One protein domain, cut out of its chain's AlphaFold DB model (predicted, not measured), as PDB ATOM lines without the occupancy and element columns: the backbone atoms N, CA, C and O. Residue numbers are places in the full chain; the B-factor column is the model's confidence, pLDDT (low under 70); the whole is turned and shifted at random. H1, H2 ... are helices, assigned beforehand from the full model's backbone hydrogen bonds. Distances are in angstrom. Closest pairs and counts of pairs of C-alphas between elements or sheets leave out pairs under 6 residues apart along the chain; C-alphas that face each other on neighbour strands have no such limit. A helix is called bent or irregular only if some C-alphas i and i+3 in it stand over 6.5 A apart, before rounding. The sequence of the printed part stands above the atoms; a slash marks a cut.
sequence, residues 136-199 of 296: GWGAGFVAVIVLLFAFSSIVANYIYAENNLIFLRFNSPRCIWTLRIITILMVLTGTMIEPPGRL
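AT A GLANCE: This is residues 136 to 199 of the 296 residues of the protein "Na+/alanine symporter" of Raoultella terrigena (UniProt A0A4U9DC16). Two long helices, H1 and H2, make a lopsided helical hairpin that opens like a narrow V from the link between them, with the short H3 at the far end of H2. H1 makes the long axis, and residues 136 to 153, of which 138 to 153 belong to H1, stick out beyond the rest as a bare arm. The printed part has 64 residues with three named helices, in the order H1, H2, H3, and no named strand; the class is all helix. The whole is loose, with a radius of gyration of the C-alphas of 15.4 A, and spans 52 by 24 by 17 A.

IN THESE COORDINATES: H1 covers residues 138 to 167 and begins with C-alpha 138 at (210.423, 149.084, 276.706); it is 44.1 A long from first to last C-alpha. Its last C-alpha, that of Phe 167, is at (216.256, 155.025, 320.005). H2 covers residues 173 to 192 and is 29.3 A long from first to last C-alpha. H3 covers residues 195 to 199 and measures 7.0 A; its last C-alpha, that of Leu 199, is at (224.267, 167.039, 294.359). H3 is irregular, but only just: C-alphas 196 and 199 are 6.51 A apart.

HOW THE PARTS SIT: H1 and H2 form a helical hairpin and run opposite ways at a shallow tilt of 31 degrees. They touch, and their closest C-alphas, those of Glu 162 and Ile 176, are 7.2 A apart. H1 touches H2 with residues 158 to 162 alone, and H2 touches H1 with residues 176 to 183 alone. Their centres are 13.7 A apart. H2 and H3 are close but not clearly touching, with the closest C-alphas, those of Gly 190 and Arg 198, 7.8 A apart. H1 and H3 are apart. In H1 and H2 every O i to N i+4 pair is within hydrogen-bond range; in H3 it is 0 of 1, with 1 of 2 O i to N i+3 pairs within range.

THE WHOLE: The two C-alphas farthest apart are those of Gly 136 and Arg 169, at 51.9 A. Residues 136 to 153 stand free, as do residues 191 to 197, of which 195 to 197 belong to H3. Without these stretches the body has 39 residues and spans 32 by 17 by 17 A. The links from H1 to H2 and from H2 to H3 are both tight, with 5 and 2 residues between the helices. The printed part has no cut. The mean pLDDT of the printed part is 78.9, and the model's confidence is low, under 70, at residues 170 to 171 and 194 to 199.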
ATOM      1  N   GLY A 136     209.159 150.252 271.269       74.44
ATOM      2  CA  GLY A 136     208.541 151.419 271.923       74.44
ATOM      3  C   GLY A 136     207.908 151.161 273.301       74.44
ATOM      4  O   GLY A 136     207.757 152.090 274.089       74.44
ATOM      5  N   TRP A 137     207.588 149.906 273.636       78.75
ATOM      6  CA  TRP A 137     207.012 149.535 274.936       78.75
ATOM      7  C   TRP A 137     208.053 149.390 276.063       78.75
ATOM      8  O   TRP A 137     207.697 149.417 277.244       78.75
ATOM      9  N   GLY A 138     209.346 149.281 275.728       74.31
ATOM     10  CA  GLY A 138     210.423 149.084 276.706       74.31
ATOM     11  C   GLY A 138     210.611 150.267 277.661       74.31
ATOM     12  O   GLY A 138     210.829 150.073 278.856       74.31
ATOM     13  N   ALA A 139     210.453 151.499 277.168       75.62
ATOM     14  CA  ALA A 139     210.613 152.705 277.983       75.62
ATOM     15  C   ALA A 139     209.552 152.809 279.097       75.62
ATOM     16  O   ALA A 139     209.883 153.133 280.241       75.62
ATOM     17  N   GLY A 140     208.294 152.465 278.788       82.31
ATOM     18  CA  GLY A 140     207.202 152.442 279.767       82.31
ATOM     19  C   GLY A 140     207.419 151.386 280.852       82.31
ATOM     20  O   GLY A 140     207.233 151.655 282.038       82.31
ATOM     21  N   PHE A 141     207.908 150.206 280.465       82.19
ATOM     22  CA  PHE A 141     208.225 149.129 281.399       82.19
ATOM     23  C   PHE A 141     209.329 149.515 282.400       82.19
ATOM     24  O   PHE A 141     209.171 149.329 283.611       82.19
ATOM     25  N   VAL A 142     210.423 150.118 281.919       82.44
ATOM     26  CA  VAL A 142     211.519 150.602 282.779       82.44
ATOM     27  C   VAL A 142     211.027 151.676 283.748       82.44
ATOM     28  O   VAL A 142     211.384 151.634 284.925       82.44
ATOM     29  N   ALA A 143     210.178 152.604 283.299       82.94
ATOM     30  CA  ALA A 143     209.620 153.642 284.163       82.94
ATOM     31  C   ALA A 143     208.811 153.051 285.335       82.94
ATOM     32  O   ALA A 143     208.995 153.467 286.479       82.94
ATOM     33  N   VAL A 144     207.980 152.033 285.079       85.94
ATOM     34  CA  VAL A 144     207.184 151.345 286.116       85.94
ATOM     35  C   VAL A 144     208.074 150.642 287.144       85.94
ATOM     36  O   VAL A 144     207.829 150.706 288.347       85.94
ATOM     37  N   ILE A 145     209.141 149.993 286.688       85.69
ATOM     38  CA  ILE A 145     210.137 149.347 287.550       85.69
ATOM     39  C   ILE A 145     210.864 150.371 288.414       85.69
ATOM     40  O   ILE A 145     210.940 150.200 289.628       85.69
ATOM     41  N   VAL A 146     211.370 151.450 287.821       84.94
ATOM     42  CA  VAL A 146     212.065 152.502 288.573       84.94
ATOM     43  C   VAL A 146     211.129 153.132 289.607       84.94
ATOM     44  O   VAL A 146     211.551 153.366 290.739       84.94
ATOM     45  N   LEU A 147     209.848 153.312 289.278       87.50
ATOM     46  CA  LEU A 147     208.823 153.771 290.216       87.50
ATOM     47  C   LEU A 147     208.636 152.795 291.392       87.50
ATOM     48  O   LEU A 147     208.692 153.203 292.550       87.50
ATOM     49  N   LEU A 148     208.452 151.501 291.111       84.50
ATOM     50  CA  LEU A 148     208.304 150.454 292.135       84.50
ATOM     51  C   LEU A 148     209.557 150.329 293.016       84.50
ATOM     52  O   LEU A 148     209.457 150.085 294.221       84.50
ATOM     53  N   PHE A 149     210.736 150.506 292.422       85.00
ATOM     54  CA  PHE A 149     212.014 150.523 293.124       85.00
ATOM     55  C   PHE A 149     212.127 151.731 294.059       85.00
ATOM     56  O   PHE A 149     212.426 151.565 295.243       85.00
ATOM     57  N   ALA A 150     211.831 152.931 293.554       85.25
ATOM     58  CA  ALA A 150     211.844 154.161 294.336       85.25
ATOM     59  C   ALA A 150     210.850 154.090 295.504       85.25
ATOM     60  O   ALA A 150     211.213 154.395 296.638       85.25
ATOM     61  N   PHE A 151     209.634 153.594 295.258       87.31
ATOM     62  CA  PHE A 151     208.624 153.396 296.296       87.31
ATOM     63  C   PHE A 151     209.123 152.470 297.414       87.31
ATOM     64  O   PHE A 151     209.068 152.829 298.590       87.31
ATOM     65  N   SER A 152     209.686 151.309 297.062       86.19
ATOM     66  CA  SER A 152     210.236 150.378 298.054       86.19
ATOM     67  C   SER A 152     211.397 150.984 298.851       86.19
ATOM     68  O   SER A 152     211.533 150.690 300.038       86.19
ATOM     69  N   SER A 153     212.235 151.813 298.220       83.25
ATOM     70  CA  SER A 153     213.360 152.476 298.887       83.25
ATOM     71  C   SER A 153     212.892 153.546 299.878       83.25
ATOM     72  O   SER A 153     213.400 153.597 300.999       83.25
ATOM     73  N   ILE A 154     211.880 154.345 299.520       87.12
ATOM     74  CA  ILE A 154     211.290 155.357 300.410       87.12
ATOM     75  C   ILE A 154     210.691 154.691 301.654       87.12
ATOM     76  O   ILE A 154     210.961 155.129 302.771       87.12
ATOM     77  N   VAL A 155     209.934 153.602 301.478       86.12
ATOM     78  CA  VAL A 155     209.331 152.861 302.599       86.12
ATOM     79  C   VAL A 155     210.402 152.280 303.525       86.12
ATOM     80  O   VAL A 155     210.292 152.405 304.743       86.12
ATOM     81  N   ALA A 156     211.468 151.693 302.972       81.44
ATOM     82  CA  ALA A 156     212.571 151.170 303.775       81.44
ATOM     83  C   ALA A 156     213.258 152.281 304.589       81.44
ATOM     84  O   ALA A 156     213.450 152.132 305.795       81.44
ATOM     85  N   ASN A 157     213.566 153.417 303.955       84.25
ATOM     86  CA  ASN A 157     214.188 154.563 304.621       84.25
ATOM     87  C   ASN A 157     213.296 155.162 305.714       84.25
ATOM     88  O   ASN A 157     213.801 155.544 306.768       84.25
ATOM     89  N   TYR A 158     211.980 155.192 305.501       85.81
ATOM     90  CA  TYR A 158     211.023 155.617 306.519       85.81
ATOM     91  C   TYR A 158     211.073 154.707 307.759       85.81
ATOM     92  O   TYR A 158     211.195 155.207 308.875       85.81
ATOM     93  N   ILE A 159     211.074 153.379 307.577       84.00
ATOM     94  CA  ILE A 159     211.167 152.418 308.692       84.00
ATOM     95  C   ILE A 159     212.500 152.575 309.445       84.00
ATOM     96  O   ILE A 159     212.525 152.535 310.676       84.00
ATOM     97  N   TYR A 160     213.608 152.807 308.731       80.75
ATOM     98  CA  TYR A 160     214.900 153.089 309.365       80.75
ATOM     99  C   TYR A 160     214.874 154.377 310.197       80.75
ATOM    100  O   TYR A 160     215.380 154.389 311.321       80.75
ATOM    101  N   ALA A 161     214.272 155.448 309.674       80.38
ATOM    102  CA  ALA A 161     214.141 156.714 310.388       80.38
ATOM    103  C   ALA A 161     213.272 156.573 311.648       80.38
ATOM    104  O   ALA A 161     213.632 157.095 312.702       80.38
ATOM    105  N   GLU A 162     212.175 155.818 311.570       81.88
ATOM    106  CA  GLU A 162     211.302 155.546 312.714       81.88
ATOM    107  C   GLU A 162     212.039 154.759 313.809       81.88
ATOM    108  O   GLU A 162     212.002 155.138 314.982       81.88
ATOM    109  N   ASN A 163     212.808 153.733 313.434       81.62
ATOM    110  CA  ASN A 163     213.589 152.949 314.391       81.62
ATOM    111  C   ASN A 163     214.687 153.787 315.079       81.62
ATOM    112  O   ASN A 163     214.925 153.646 316.281       81.62
ATOM    113  N   ASN A 164     215.320 154.709 314.345       82.38
ATOM    114  CA  ASN A 164     216.289 155.656 314.907       82.38
ATOM    115  C   ASN A 164     215.625 156.677 315.850       82.38
ATOM    116  O   ASN A 164     216.208 157.048 316.870       82.38
ATOM    117  N   LEU A 165     214.395 157.108 315.555       81.81
ATOM    118  CA  LEU A 165     213.648 158.047 316.395       81.81
ATOM    119  C   LEU A 165     213.247 157.423 317.743       81.81
ATOM    120  O   LEU A 165     213.335 158.081 318.784       81.81
ATOM    121  N   ILE A 166     212.867 156.140 317.740       79.19
ATOM    122  CA  ILE A 166     212.560 155.378 318.961       79.19
ATOM    123  C   ILE A 166     213.805 155.276 319.856       79.19
ATOM    124  O   ILE A 166     213.706 155.451 321.074       79.19
ATOM    125  N   PHE A 167     214.988 155.075 319.267       76.31
ATOM    126  CA  PHE A 167     216.256 155.025 320.005       76.31
ATOM    127  C   PHE A 167     216.589 156.350 320.714       76.31
ATOM    128  O   PHE A 167     217.107 156.346 321.829       76.31
ATOM    129  N   LEU A 168     216.219 157.487 320.118       81.44
ATOM    130  CA  LEU A 168     216.412 158.823 320.697       81.44
ATOM    131  C   LEU A 168     215.373 159.189 321.780       81.44
ATOM    132  O   LEU A 168     215.356 160.323 322.252       81.44
ATOM    133  N   ARG A 169     214.507 158.248 322.194       70.94
ATOM    134  CA  ARG A 169     213.402 158.432 323.167       70.94
ATOM    135  C   ARG A 169     212.375 159.512 322.795       70.94
ATOM    136  O   ARG A 169     211.505 159.819 323.611       70.94
ATOM    137  N   PHE A 170     212.373 160.018 321.562       69.88
ATOM    138  CA  PHE A 170     211.334 160.918 321.048       69.88
ATOM    139  C   PHE A 170     210.087 160.141 320.590       69.88
ATOM    140  O   PHE A 170     209.591 160.304 319.479       69.88
ATOM    141  N   ASN A 171     209.544 159.299 321.476       69.12
ATOM    142  CA  ASN A 171     208.368 158.458 321.221       69.12
ATOM    143  C   ASN A 171     207.041 159.233 321.374       69.12
ATOM    144  O   ASN A 171     206.103 158.782 322.030       69.12
ATOM    145  N   SER A 172     206.977 160.452 320.837       83.06
ATOM    146  CA  SER A 172     205.747 161.244 320.817       83.06
ATOM    147  C   SER A 172     205.001 161.000 319.505       83.06
ATOM    148  O   SER A 172     205.631 161.064 318.444       83.06
ATOM    149  N   PRO A 173     203.663 160.831 319.522       77.88
ATOM    150  CA  PRO A 173     202.875 160.700 318.296       77.88
ATOM    151  C   PRO A 173     203.045 161.911 317.366       77.88
ATOM    152  O   PRO A 173     202.958 161.769 316.150       77.88
ATOM    153  N   ARG A 174     203.376 163.092 317.915       80.94
ATOM    154  CA  ARG A 174     203.697 164.285 317.118       80.94
ATOM    155  C   ARG A 174     204.978 164.110 316.297       80.94
ATOM    156  O   ARG A 174     204.994 164.505 315.143       80.94
ATOM    157  N   CYS A 175     206.022 163.486 316.848       78.00
ATOM    158  CA  CYS A 175     207.288 163.271 316.133       78.00
ATOM    159  C   CYS A 175     207.140 162.290 314.960       78.00
ATOM    160  O   CYS A 175     207.715 162.525 313.899       78.00
ATOM    161  N   ILE A 176     206.326 161.241 315.112       83.81
ATOM    162  CA  ILE A 176     206.044 160.285 314.026       83.81
ATOM    163  C   ILE A 176     205.262 160.970 312.894       83.81
ATOM    164  O   ILE A 176     205.590 160.814 311.717       83.81
ATOM    165  N   TRP A 177     204.267 161.794 313.240       85.81
ATOM    166  CA  TRP A 177     203.531 162.598 312.259       85.81
ATOM    167  C   TRP A 177     204.425 163.614 311.542       85.81
ATOM    168  O   TRP A 177     204.350 163.733 310.320       85.81
ATOM    169  N   THR A 178     205.320 164.285 312.268       84.88
ATOM    170  CA  THR A 178     206.310 165.189 311.671       84.88
ATOM    171  C   THR A 178     207.238 164.445 310.705       84.88
ATOM    172  O   THR A 178     207.461 164.933 309.600       84.88
ATOM    173  N   LEU A 179     207.717 163.241 311.046       85.06
ATOM    174  CA  LEU A 179     208.532 162.415 310.144       85.06
ATOM    175  C   LEU A 179     207.799 162.046 308.847       85.06
ATOM    176  O   LEU A 179     208.399 162.125 307.774       85.06
ATOM    177  N   ARG A 180     206.511 161.682 308.917       87.56
ATOM    178  CA  ARG A 180     205.685 161.419 307.722       87.56
ATOM    179  C   ARG A 180     205.556 162.645 306.826       87.56
ATOM    180  O   ARG A 180     205.727 162.544 305.616       87.56
ATOM    181  N   ILE A 181     205.271 163.804 307.415       88.25
ATOM    182  CA  ILE A 181     205.125 165.053 306.661       88.25
ATOM    183  C   ILE A 181     206.456 165.431 306.001       88.25
ATOM    184  O   ILE A 181     206.474 165.734 304.812       88.25
ATOM    185  N   ILE A 182     207.573 165.337 306.733       87.94
ATOM    186  CA  ILE A 182     208.913 165.641 306.211       87.94
ATOM    187  C   ILE A 182     209.308 164.684 305.085       87.94
ATOM    188  O   ILE A 182     209.833 165.133 304.073       87.94
ATOM    189  N   THR A 183     209.050 163.381 305.219       84.75
ATOM    190  CA  THR A 183     209.376 162.410 304.160       84.75
ATOM    191  C   THR A 183     208.576 162.663 302.885       84.75
ATOM    192  O   THR A 183     209.153 162.621 301.802       84.75
ATOM    193  N   ILE A 184     207.289 163.007 302.986       87.06
ATOM    194  CA  ILE A 184     206.475 163.380 301.818       87.06
ATOM    195  C   ILE A 184     206.988 164.684 301.192       87.06
ATOM    196  O   ILE A 184     207.178 164.741 299.978       87.06
ATOM    197  N   LEU A 185     207.273 165.706 302.006       86.19
ATOM    198  CA  LEU A 185     207.847 166.972 301.540       86.19
ATOM    199  C   LEU A 185     209.182 166.760 300.824       86.19
ATOM    200  O   LEU A 185     209.364 167.307 299.747       86.19
ATOM    201  N   MET A 186     210.069 165.928 301.371       81.88
ATOM    202  CA  MET A 186     211.374 165.605 300.785       81.88
ATOM    203  C   MET A 186     211.248 164.888 299.434       81.88
ATOM    204  O   MET A 186     212.050 165.113 298.530       81.88
ATOM    205  N   VAL A 187     210.240 164.027 299.271       86.75
ATOM    206  CA  VAL A 187     209.973 163.366 297.985       86.75
ATOM    207  C   VAL A 187     209.454 164.378 296.962       86.75
ATOM    208  O   VAL A 187     209.945 164.402 295.835       86.75
ATOM    209  N   LEU A 188     208.517 165.247 297.353       85.12
ATOM    210  CA  LEU A 188     207.967 166.283 296.473       85.12
ATOM    211  C   LEU A 188     209.038 167.299 296.056       85.12
ATOM    212  O   LEU A 188     209.202 167.560 294.865       85.12
ATOM    213  N   THR A 189     209.835 167.806 297.000       82.94
ATOM    214  CA  THR A 189     210.962 168.696 296.686       82.94
ATOM    215  C   THR A 189     212.021 167.982 295.848       82.94
ATOM    216  O   THR A 189     212.559 168.572 294.917       82.94
ATOM    217  N   GLY A 190     212.258 166.687 296.083       75.88
ATOM    218  CA  GLY A 190     213.153 165.861 295.272       75.88
ATOM    219  C   GLY A 190     212.762 165.781 293.791       75.88
ATOM    220  O   GLY A 190     213.647 165.697 292.937       75.88
ATOM    221  N   THR A 191     211.466 165.864 293.469       77.38
ATOM    222  CA  THR A 191     210.991 165.922 292.073       77.38
ATOM    223  C   THR A 191     211.158 167.293 291.420       77.38
ATOM    224  O   THR A 191     211.246 167.362 290.199       77.38
ATOM    225  N   MET A 192     211.246 168.366 292.214       73.31
ATOM    226  CA  MET A 192     211.312 169.750 291.727       73.31
ATOM    227  C   MET A 192     212.735 170.316 291.632       73.31
ATOM    228  O   MET A 192     212.928 171.365 291.033       73.31
ATOM    229  N   ILE A 193     213.742 169.660 292.220       70.50
ATOM    230  CA  ILE A 193     215.132 170.145 292.198       70.50
ATOM    231  C   ILE A 193     215.863 169.620 290.949       70.50
ATOM    232  O   ILE A 193     216.104 168.410 290.831       70.50
ATOM    233  N   GLU A 194     216.256 170.532 290.052       52.78
ATOM    234  CA  GLU A 194     217.110 170.287 288.879       52.78
ATOM    235  C   GLU A 194     218.513 169.724 289.246       52.78
ATOM    236  O   GLU A 194     219.035 169.970 290.342       52.78
ATOM    237  N   PRO A 195     219.175 168.977 288.334       53.94
ATOM    238  CA  PRO A 195     220.425 168.253 288.594       53.94
ATOM    239  C   PRO A 195     221.606 169.069 289.164       53.94
ATOM    240  O   PRO A 195     222.296 168.505 290.020       53.94
ATOM    241  N   PRO A 196     221.859 170.354 288.820       49.50
ATOM    242  CA  PRO A 196     222.923 171.124 289.476       49.50
ATOM    243  C   PRO A 196     222.673 171.378 290.976       49.50
ATOM    244  O   PRO A 196     223.629 171.504 291.735       49.50
ATOM    245  N   GLY A 197     221.415 171.391 291.439       46.44
ATOM    246  CA  GLY A 197     221.069 171.594 292.854       46.44
ATOM    247  C   GLY A 197     221.006 170.308 293.688       46.44
ATOM    248  O   GLY A 197     221.179 170.341 294.907       46.44
ATOM    249  N   ARG A 198     220.795 169.151 293.047       52.28
ATOM    250  CA  ARG A 198     220.553 167.865 293.731       52.28
ATOM    251  C   ARG A 198     221.804 167.293 294.411       52.28
ATOM    252  O   ARG A 198     221.711 166.736 295.504       52.28
ATOM    253  N   LEU A 199     222.975 167.459 293.792       47.75
ATOM    254  CA  LEU A 199     224.267 167.039 294.359       47.75
ATOM    255  C   LEU A 199     224.767 168.005 295.442       47.75
ATOM    256  O   LEU A 199     225.349 167.556 296.426       47.75
TER     257      LEU A 199